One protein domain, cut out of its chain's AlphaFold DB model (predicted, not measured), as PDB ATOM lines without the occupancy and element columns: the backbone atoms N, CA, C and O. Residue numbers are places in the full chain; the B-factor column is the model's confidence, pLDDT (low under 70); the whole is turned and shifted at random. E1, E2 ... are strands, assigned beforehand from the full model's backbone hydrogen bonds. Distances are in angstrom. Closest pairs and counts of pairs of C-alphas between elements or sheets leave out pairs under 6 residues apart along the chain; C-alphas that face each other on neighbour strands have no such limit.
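This is residues 32 to 103 of the 103 residues of the protein "START domain-containing protein" of Toxocara canis (UniProt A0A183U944). You are looking at a single twisted sheet of five strands, a meander in which each strand is the antiparallel neighbour of the one before. E3 bends within it, the E3 and E4 hairpin reaches toward one end of the long axis, and the link between E2 and E3 reaches toward the other. After E4 a long loop, residues 83 to 98, swings out and comes back past the first residues of E3 before E5 joins the edge beside E4. The printed part has 72 residues, with no named helix and five strands in the order E1 E2 E3 E4 E5, both along the chain and across the sheet; the class is all strand. The whole is only just loose, close to compact, with a radius of gyration of the C-alphas of 13.5 A, and elongated, with spans of 44 by 27 by 17 A.

Begin with the longest strand, E3, residues 60 to 71, which runs 32.0 A from C-alpha 60 at (78.503, 11.672, 151.784) and bends by 62 degrees at residue 63. E4, residues 74 to 82, follows and covers 26.5 A. E2, residues 44 to 51, covers 22.0 A. Find C-alpha 32 at (80.348, 12.881, 161.084); there E1, residues 32 to 41, begins and runs 25.9 A. E5, residues 99 to 102, covers 10.3 A and ends at C-alpha 102, (75.876, 31.261, 150.547).

Start at E3, an inner strand. E2 and E3 form a hairpin at 142 degrees; C-alphas 50 and 61 face each other at 4.0 A, and N 47 and O 64 are within hydrogen-bond range at 2.8 A. E3 and E4 form a hairpin at 151 degrees; C-alphas 64 and 81 face each other at 3.9 A, with N 67 and O 78 at 2.8 A. At one edge, E1 pairs with E2 as a hairpin at 172 degrees, with N 35 and O 48 at 2.9 A. At the other edge, E5 pairs with E4 as a hairpin at 165 degrees, with N 79 and O 100 at 2.8 A. Look also at residues 94 to 95, which pair in parallel with residues 60 to 61 of E3. E1 is apart from E4 and E5, and E2 is apart from E5.

The two C-alphas farthest apart, those of Leu 56 and Gly 72, are 44.3 A apart. The printed part has no cut and ends at the chain's last residue, Val 103. The links E1 to E2 and E3 to E4 are tight, E2 to E3 is short, and E4 to E5, 16 residues, is long. The mean pLDDT of the printed part is 90.8; look for values under 70 at residue 99 and residues 101 to 103.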
ATOM      1  N   SER A  32      79.501  14.010 160.671       93.44
ATOM      2  CA  SER A  32      80.348  12.881 161.084       93.44
ATOM      3  C   SER A  32      81.848  13.187 161.062       93.44
ATOM      4  O   SER A  32      82.591  12.547 161.801       93.44
ATOM      5  N   LEU A  33      82.273  14.154 160.244       94.81
ATOM      6  CA  LEU A  33      83.640  14.669 160.167       94.81
ATOM      7  C   LEU A  33      83.590  16.148 159.781       94.81
ATOM      8  O   LEU A  33      82.774  16.517 158.935       94.81
ATOM      9  N   ALA A  34      84.469  16.952 160.364       95.12
ATOM     10  CA  ALA A  34      84.755  18.310 159.928       95.12
ATOM     11  C   ALA A  34      86.218  18.620 160.242       95.12
ATOM     12  O   ALA A  34      86.612  18.617 161.406       95.12
ATOM     13  N   GLU A  35      87.016  18.858 159.208       95.94
ATOM     14  CA  GLU A  35      88.452  19.099 159.316       95.94
ATOM     15  C   GLU A  35      88.879  20.187 158.326       95.94
ATOM     16  O   GLU A  35      88.328  20.295 157.227       95.94
ATOM     17  N   LYS A  36      89.875  20.993 158.710       96.00
ATOM     18  CA  LYS A  36      90.563  21.916 157.802       96.00
ATOM     19  C   LYS A  36      91.776  21.190 157.226       96.00
ATOM     20  O   LYS A  36      92.699  20.865 157.963       96.00
ATOM     21  N   VAL A  37      91.755  20.926 155.922       97.00
ATOM     22  CA  VAL A  37      92.836  20.239 155.199       97.00
ATOM     23  C   VAL A  37      94.004  21.194 154.970       97.00
ATOM     24  O   VAL A  37      95.153  20.840 155.214       97.00
ATOM     25  N   ALA A  38      93.714  22.417 154.520       96.75
ATOM     26  CA  ALA A  38      94.723  23.444 154.289       96.75
ATOM     27  C   ALA A  38      94.117  24.846 154.373       96.75
ATOM     28  O   ALA A  38      92.995  25.075 153.930       96.75
ATOM     29  N   VAL A  39      94.890  25.806 154.874       97.00
ATOM     30  CA  VAL A  39      94.557  27.234 154.807       97.00
ATOM     31  C   VAL A  39      95.457  27.861 153.749       97.00
ATOM     32  O   VAL A  39      96.674  27.893 153.914       97.00
ATOM     33  N   LEU A  40      94.870  28.320 152.642       96.94
ATOM     34  CA  LEU A  40      95.618  28.874 151.505       96.94
ATOM     35  C   LEU A  40      95.853  30.379 151.667       96.94
ATOM     36  O   LEU A  40      96.851  30.922 151.202       96.94
ATOM     37  N   SER A  41      94.911  31.063 152.317       96.56
ATOM     38  CA  SER A  41      94.998  32.470 152.710       96.56
ATOM     39  C   SER A  41      94.000  32.744 153.846       96.56
ATOM     40  O   SER A  41      93.157  31.887 154.115       96.56
ATOM     41  N   PRO A  42      93.985  33.946 154.453       94.12
ATOM     42  CA  PRO A  42      92.961  34.312 155.438       94.12
ATOM     43  C   PRO A  42      91.513  34.211 154.935       94.12
ATOM     44  O   PRO A  42      90.586  34.217 155.738       94.12
ATOM     45  N   HIS A  43      91.312  34.150 153.614       96.56
ATOM     46  CA  HIS A  43      89.994  34.136 152.980       96.56
ATOM     47  C   HIS A  43      89.683  32.850 152.224       96.56
ATOM     48  O   HIS A  43      88.600  32.746 151.663       96.56
ATOM     49  N   VAL A  44      90.628  31.907 152.144       97.12
ATOM     50  CA  VAL A  44      90.495  30.700 151.321       97.12
ATOM     51  C   VAL A  44      91.072  29.511 152.067       97.12
ATOM     52  O   VAL A  44      92.247  29.516 152.435       97.12
ATOM     53  N   GLU A  45      90.270  28.466 152.216       97.25
ATOM     54  CA  GLU A  45      90.690  27.216 152.840       97.25
ATOM     55  C   GLU A  45      90.064  25.999 152.156       97.25
ATOM     56  O   GLU A  45      89.041  26.089 151.476       97.25
ATOM     57  N   ILE A  46      90.714  24.857 152.337       97.06
ATOM     58  CA  ILE A  46      90.250  23.546 151.906       97.06
ATOM     59  C   ILE A  46      89.789  22.801 153.154       97.06
ATOM     60  O   ILE A  46      90.543  22.668 154.119       97.06
ATOM     61  N   ILE A  47      88.562  22.289 153.125       96.50
ATOM     62  CA  ILE A  47      87.953  21.526 154.215       96.50
ATOM     63  C   ILE A  47      87.585  20.114 153.762       96.50
ATOM     64  O   ILE A  47      87.228  19.897 152.602       96.50
ATOM     65  N   HIS A  48      87.621  19.163 154.693       96.12
ATOM     66  CA  HIS A  48      87.036  17.833 154.540       96.12
ATOM     67  C   HIS A  48      85.872  17.708 155.509       96.12
ATOM     68  O   HIS A  48      86.023  17.835 156.723       96.12
ATOM     69  N   TYR A  49      84.686  17.481 154.963       94.19
ATOM     70  CA  TYR A  49      83.476  17.357 155.755       94.19
ATOM     71  C   TYR A  49      82.710  16.112 155.334       94.19
ATOM     72  O   TYR A  49      82.645  15.763 154.155       94.19
ATOM     73  N   ALA A  50      82.125  15.420 156.307       94.06
ATOM     74  CA  ALA A  50      81.339  14.226 156.050       94.06
ATOM     75  C   ALA A  50      80.046  14.229 156.850       94.06
ATOM     76  O   ALA A  50      80.034  14.514 158.046       94.06
ATOM     77  N   MET A  51      78.964  13.794 156.216       93.31
ATOM     78  CA  MET A  51      77.646  13.670 156.829       93.31
ATOM     79  C   MET A  51      77.429  12.276 157.430       93.31
ATOM     80  O   MET A  51      77.866  11.261 156.872       93.31
ATOM     81  N   LYS A  52      76.704  12.209 158.550       92.31
ATOM     82  CA  LYS A  52      76.184  10.958 159.112       92.31
ATOM     83  C   LYS A  52      75.221  10.287 158.137       92.31
ATOM     84  O   LYS A  52      74.674  10.912 157.232       92.31
ATOM     85  N   ASP A  53      75.038   8.989 158.334       91.50
ATOM     86  CA  ASP A  53      74.004   8.244 157.627       91.50
ATOM     87  C   ASP A  53      72.634   8.617 158.213       91.50
ATOM     88  O   ASP A  53      72.514   8.857 159.417       91.50
ATOM     89  N   SER A  54      71.612   8.689 157.363       87.56
ATOM     90  CA  SER A  54      70.240   9.018 157.761       87.56
ATOM     91  C   SER A  54      69.299   7.919 157.283       87.56
ATOM     92  O   SER A  54      69.030   7.782 156.087       87.56
ATOM     93  N   GLY A  55      68.836   7.085 158.219       87.44
ATOM     94  CA  GLY A  55      68.043   5.897 157.902       87.44
ATOM     95  C   GLY A  55      68.792   4.961 156.948       87.44
ATOM     96  O   GLY A  55      69.881   4.489 157.258       87.44
ATOM     97  N   LEU A  56      68.209   4.712 155.773       89.19
ATOM     98  CA  LEU A  56      68.802   3.887 154.710       89.19
ATOM     99  C   LEU A  56      69.736   4.674 153.771       89.19
ATOM    100  O   LEU A  56      70.374   4.087 152.895       89.19
ATOM    101  N   VAL A  57      69.825   5.998 153.921       87.56
ATOM    102  CA  VAL A  57      70.644   6.854 153.059       87.56
ATOM    103  C   VAL A  57      72.046   6.980 153.648       87.56
ATOM    104  O   VAL A  57      72.244   7.592 154.699       87.56
ATOM    105  N   LYS A  58      73.044   6.436 152.941       88.81
ATOM    106  CA  LYS A  58      74.458   6.644 153.289       88.81
ATOM    107  C   LYS A  58      74.818   8.121 153.160       88.81
ATOM    108  O   LYS A  58      74.604   8.714 152.100       88.81
ATOM    109  N   GLY A  59      75.432   8.678 154.194       89.25
ATOM    110  CA  GLY A  59      76.007  10.014 154.161       89.25
ATOM    111  C   GLY A  59      77.132  10.117 153.132       89.25
ATOM    112  O   GLY A  59      77.701   9.115 152.684       89.25
ATOM    113  N   ARG A  60      77.435  11.348 152.734       92.06
ATOM    114  CA  ARG A  60      78.503  11.672 151.784       92.06
ATOM    115  C   ARG A  60      79.665  12.327 152.507       92.06
ATOM    116  O   ARG A  60      79.460  12.913 153.569       92.06
ATOM    117  N   ASP A  61      80.850  12.223 151.929       94.38
ATOM    118  CA  ASP A  61      81.971  13.091 152.272       94.38
ATOM    119  C   ASP A  61      82.287  14.030 151.104       94.38
ATOM    120  O   ASP A  61      81.915  13.765 149.961       94.38
ATOM    121  N   PHE A  62      82.916  15.158 151.397       93.25
ATOM    122  CA  PHE A  62      83.327  16.138 150.401       93.25
ATOM    123  C   PHE A  62      84.602  16.841 150.839       93.25
ATOM    124  O   PHE A  62      84.750  17.230 151.997       93.25
ATOM    125  N   VAL A  63      85.506  17.010 149.878       95.75
ATOM    126  CA  VAL A  63      86.656  17.904 149.989       95.75
ATOM    127  C   VAL A  63      86.294  19.152 149.218       95.75
ATOM    128  O   VAL A  63      85.834  19.061 148.082       95.75
ATOM    129  N   THR A  64      86.383  20.297 149.879       95.25
ATOM    130  CA  THR A  64      85.807  21.543 149.385       95.25
ATOM    131  C   THR A  64      86.758  22.693 149.596       95.25
ATOM    132  O   THR A  64      87.191  22.936 150.716       95.25
ATOM    133  N   SER A  65      87.019  23.435 148.524       95.75
ATOM    134  CA  SER A  65      87.619  24.759 148.620       95.75
ATOM    135  C   SER A  65      86.509  25.748 148.929       95.75
ATOM    136  O   SER A  65      85.559  25.857 148.150       95.75
ATOM    137  N   ARG A  66      86.618  26.466 150.043       95.81
ATOM    138  CA  ARG A  66      85.722  27.570 150.388       95.81
ATOM    139  C   ARG A  66      86.477  28.888 150.421       95.81
ATOM    140  O   ARG A  66      87.654  28.939 150.776       95.81
ATOM    141  N   ILE A  67      85.790  29.946 150.015       96.88
ATOM    142  CA  ILE A  67      86.272  31.320 149.972       96.88
ATOM    143  C   ILE A  67      85.205  32.243 150.544       96.88
ATOM    144  O   ILE A  67      84.020  32.037 150.288       96.88
ATOM    145  N   TYR A  68      85.625  33.298 151.236       96.62
ATOM    146  CA  TYR A  68      84.736  34.408 151.562       96.62
ATOM    147  C   TYR A  68      85.272  35.752 151.079       96.62
ATOM    148  O   TYR A  68      86.478  35.958 150.904       96.62
ATOM    149  N   ARG A  69      84.357  36.700 150.880       95.62
ATOM    150  CA  ARG A  69      84.666  38.111 150.638       95.62
ATOM    151  C   ARG A  69      83.685  39.004 151.378       95.62
ATOM    152  O   ARG A  69      82.509  38.688 151.488       95.62
ATOM    153  N   ARG A  70      84.182  40.152 151.836       94.75
ATOM    154  CA  ARG A  70      83.348  41.238 152.356       94.75
ATOM    155  C   ARG A  70      83.025  42.206 151.230       94.75
ATOM    156  O   ARG A  70      83.938  42.612 150.508       94.75
ATOM    157  N   VAL A  71      81.756  42.563 151.089       93.56
ATOM    158  CA  VAL A  71      81.273  43.503 150.073       93.56
ATOM    159  C   VAL A  71      80.339  44.495 150.753       93.56
ATOM    160  O   VAL A  71      79.202  44.170 151.068       93.56
ATOM    161  N   GLY A  72      80.839  45.706 151.007       92.75
ATOM    162  CA  GLY A  72      80.132  46.657 151.864       92.75
ATOM    163  C   GLY A  72      79.938  46.062 153.258       92.75
ATOM    164  O   GLY A  72      80.915  45.671 153.901       92.75
ATOM    165  N   ASP A  73      78.682  45.959 153.680       90.94
ATOM    166  CA  ASP A  73      78.320  45.327 154.944       90.94
ATOM    167  C   ASP A  73      78.141  43.806 154.825       90.94
ATOM    168  O   ASP A  73      78.153  43.124 155.841       90.94
ATOM    169  N   ASP A  74      78.040  43.233 153.629       91.81
ATOM    170  CA  ASP A  74      77.755  41.806 153.473       91.81
ATOM    171  C   ASP A  74      79.018  40.938 153.517       91.81
ATOM    172  O   ASP A  74      80.135  41.379 153.215       91.81
ATOM    173  N   ILE A  75      78.833  39.668 153.883       94.50
ATOM    174  CA  ILE A  75      79.864  38.630 153.821       94.50
ATOM    175  C   ILE A  75      79.344  37.539 152.891       94.50
ATOM    176  O   ILE A  75      78.355  36.894 153.199       94.50
ATOM    177  N   ILE A  76      80.011  37.351 151.756       93.81
ATOM    178  CA  ILE A  76      79.625  36.367 150.745       93.81
ATOM    179  C   ILE A  76      80.572  35.182 150.843       93.81
ATOM    180  O   ILE A  76      81.792  35.369 150.773       93.81
ATOM    181  N   GLU A  77      80.016  33.977 150.927       94.31
ATOM    182  CA  GLU A  77      80.762  32.726 150.951       94.31
ATOM    183  C   GLU A  77      80.454  31.879 149.716       94.31
ATOM    184  O   GLU A  77      79.310  31.630 149.339       94.31
ATOM    185  N   ALA A  78      81.500  31.380 149.076       93.56
ATOM    186  CA  ALA A  78      81.370  30.430 147.988       93.56
ATOM    187  C   ALA A  78      82.248  29.224 148.277       93.56
ATOM    188  O   ALA A  78      83.372  29.345 148.757       93.56
ATOM    189  N   ALA A  79      81.741  28.045 147.966       93.62
ATOM    190  CA  ALA A  79      82.446  26.807 148.184       93.62
ATOM    191  C   ALA A  79      82.202  25.858 147.016       93.62
ATOM    192  O   ALA A  79      81.090  25.722 146.511       93.62
ATOM    193  N   ARG A  80      83.253  25.191 146.557       93.12
ATOM    194  CA  ARG A  80      83.156  24.197 145.492       93.12
ATOM    195  C   ARG A  80      83.915  22.959 145.910       93.12
ATOM    196  O   ARG A  80      85.099  23.035 146.247       93.12
ATOM    197  N   SER A  81      83.219  21.831 145.917       93.56
ATOM    198  CA  SER A  81      83.875  20.552 146.121       93.56
ATOM    199  C   SER A  81      84.591  20.104 144.858       93.56
ATOM    200  O   SER A  81      84.359  20.632 143.770       93.56
ATOM    201  N   TYR A  82      85.490  19.150 145.021       89.94
ATOM    202  CA  TYR A  82      86.208  18.543 143.916       89.94
ATOM    203  C   TYR A  82      86.600  17.109 144.270       89.94
ATOM    204  O   TYR A  82      86.655  16.714 145.441       89.94
ATOM    205  N   GLU A  83      86.862  16.313 143.238       90.44
ATOM    206  CA  GLU A  83      87.434  14.985 143.407       90.44
ATOM    207  C   GLU A  83      88.959  15.078 143.532       90.44
ATOM    208  O   GLU A  83      89.617  15.819 142.807       90.44
ATOM    209  N   THR A  84      89.512  14.343 144.492       88.75
ATOM    210  CA  THR A  84      90.952  14.245 144.747       88.75
ATOM    211  C   THR A  84      91.238  12.933 145.469       88.75
ATOM    212  O   THR A  84      90.411  12.464 146.263       88.75
ATOM    213  N   ASP A  85      92.392  12.345 145.179       90.69
ATOM    214  CA  ASP A  85      92.975  11.186 145.852       90.69
ATOM    215  C   ASP A  85      93.939  11.572 146.990       90.69
ATOM    216  O   ASP A  85      94.273  10.718 147.805       90.69
ATOM    217  N   GLU A  86      94.310  12.853 147.112       93.19
ATOM    218  CA  GLU A  86      95.182  13.372 148.182       93.19
ATOM    219  C   GLU A  86      94.537  13.286 149.574       93.19
ATOM    220  O   GLU A  86      95.229  13.219 150.588       93.19
ATOM    221  N   VAL A  87      93.203  13.282 149.631       93.31
ATOM    222  CA  VAL A  87      92.429  13.144 150.870       93.31
ATOM    223  C   VAL A  87      91.568  11.892 150.786       93.31
ATOM    224  O   VAL A  87      90.622  11.818 149.990       93.31
ATOM    225  N   GLU A  88      91.861  10.922 151.652       93.00
ATOM    226  CA  GLU A  88      91.135   9.657 151.703       93.00
ATOM    227  C   GLU A  88      89.634   9.847 151.969       93.00
ATOM    228  O   GLU A  88      89.183  10.739 152.691       93.00
ATOM    229  N   ARG A  89      88.817   8.964 151.386       92.31
ATOM    230  CA  ARG A  89      87.367   8.978 151.611       92.31
ATOM    231  C   ARG A  89      87.048   8.580 153.047       92.31
ATOM    232  O   ARG A  89      87.394   7.481 153.488       92.31
ATOM    233  N   TYR A  90      86.286   9.413 153.751       92.12
ATOM    234  CA  TYR A  90      85.945   9.138 155.146       92.12
ATOM    235  C   TYR A  90      85.087   7.872 155.266       92.12
ATOM    236  O   TYR A  90      83.961   7.819 154.767       92.12
ATOM    237  N   LYS A  91      85.610   6.833 155.934       90.81
ATOM    238  CA  LYS A  91      84.919   5.551 156.194       90.81
ATOM    239  C   LYS A  91      84.253   4.938 154.949       90.81
ATOM    240  O   LYS A  91      83.163   4.374 155.042       90.81
ATOM    241  N   LYS A  92      84.903   5.040 153.780       84.75
ATOM    242  CA  LYS A  92      84.386   4.540 152.486       84.75
ATOM    243  C   LYS A  92      83.035   5.154 152.078       84.75
ATOM    244  O   LYS A  92      82.256   4.522 151.359       84.75
ATOM    245  N   LYS A  93      82.725   6.367 152.549       87.38
ATOM    246  CA  LYS A  93      81.579   7.134 152.053       87.38
ATOM    247  C   LYS A  93      81.772   7.482 150.578       87.38
ATOM    248  O   LYS A  93      82.880   7.468 150.046       87.38
ATOM    249  N   ILE A  94      80.651   7.751 149.921       88.50
ATOM    250  CA  ILE A  94      80.647   8.239 148.545       88.50
ATOM    251  C   ILE A  94      81.060   9.718 148.582       88.50
ATOM    252  O   ILE A  94      80.433  10.495 149.311       88.50
ATOM    253  N   ARG A  95      82.075  10.077 147.787       91.62
ATOM    254  CA  ARG A  95      82.543  11.457 147.606       91.62
ATOM    255  C   ARG A  95      81.533  12.217 146.755       91.62
ATOM    256  O   ARG A  95      81.137  11.721 145.702       91.62
ATOM    257  N   LEU A  96      81.084  13.373 147.227       86.00
ATOM    258  CA  LEU A  96      80.173  14.238 146.482       86.00
ATOM    259  C   LEU A  96      80.946  15.376 145.811       86.00
ATOM    260  O   LEU A  96      81.832  15.961 146.433       86.00
ATOM    261  N   ASP A  97      80.571  15.670 144.565       83.94
ATOM    262  CA  ASP A  97      80.998  16.851 143.818       83.94
ATOM    263  C   ASP A  97      79.795  17.796 143.591       83.94
ATOM    264  O   ASP A  97      78.684  17.335 143.316       83.94
ATOM    265  N   GLY A  98      79.980  19.106 143.758       75.50
ATOM    266  CA  GLY A  98      78.927  20.101 143.922       75.50
ATOM    267  C   GLY A  98      79.448  21.527 144.162       75.50
ATOM    268  O   GLY A  98      80.527  21.760 144.708       75.50
ATOM    269  N   LEU A  99      78.643  22.504 143.740       69.88
ATOM    270  CA  LEU A  99      78.847  23.931 143.998       69.88
ATOM    271  C   LEU A  99      77.886  24.393 145.099       69.88
ATOM    272  O   LEU A  99      76.687  24.123 145.028       69.88
ATOM    273  N   PHE A 100      78.405  25.141 146.066       73.69
ATOM    274  CA  PHE A 100      77.662  25.745 147.164       73.69
ATOM    275  C   PHE A 100      77.946  27.249 147.184       73.69
ATOM    276  O   PHE A 100      79.095  27.676 147.168       73.69
ATOM    277  N   VAL A 101      76.904  28.072 147.207       62.34
ATOM    278  CA  VAL A 101      77.032  29.527 147.354       62.34
ATOM    279  C   VAL A 101      76.090  29.948 148.469       62.34
ATOM    280  O   VAL A 101      74.910  29.592 148.428       62.34
ATOM    281  N   ALA A 102      76.622  30.658 149.456       65.31
ATOM    282  CA  ALA A 102      75.876  31.261 150.547       65.31
ATOM    283  C   ALA A 102      76.102  32.780 150.513       65.31
ATOM    284  O   ALA A 102      77.225  33.255 150.340       65.31
ATOM    285  N   VAL A 103      75.008  33.526 150.614       51.38
ATOM    286  CA  VAL A 103      74.987  34.990 150.697       51.38
ATOM    287  C   VAL A 103      74.368  35.352 152.031       51.38
ATOM    288  O   VAL A 103      73.374  34.671 152.383       51.38
TER     289      VAL A 103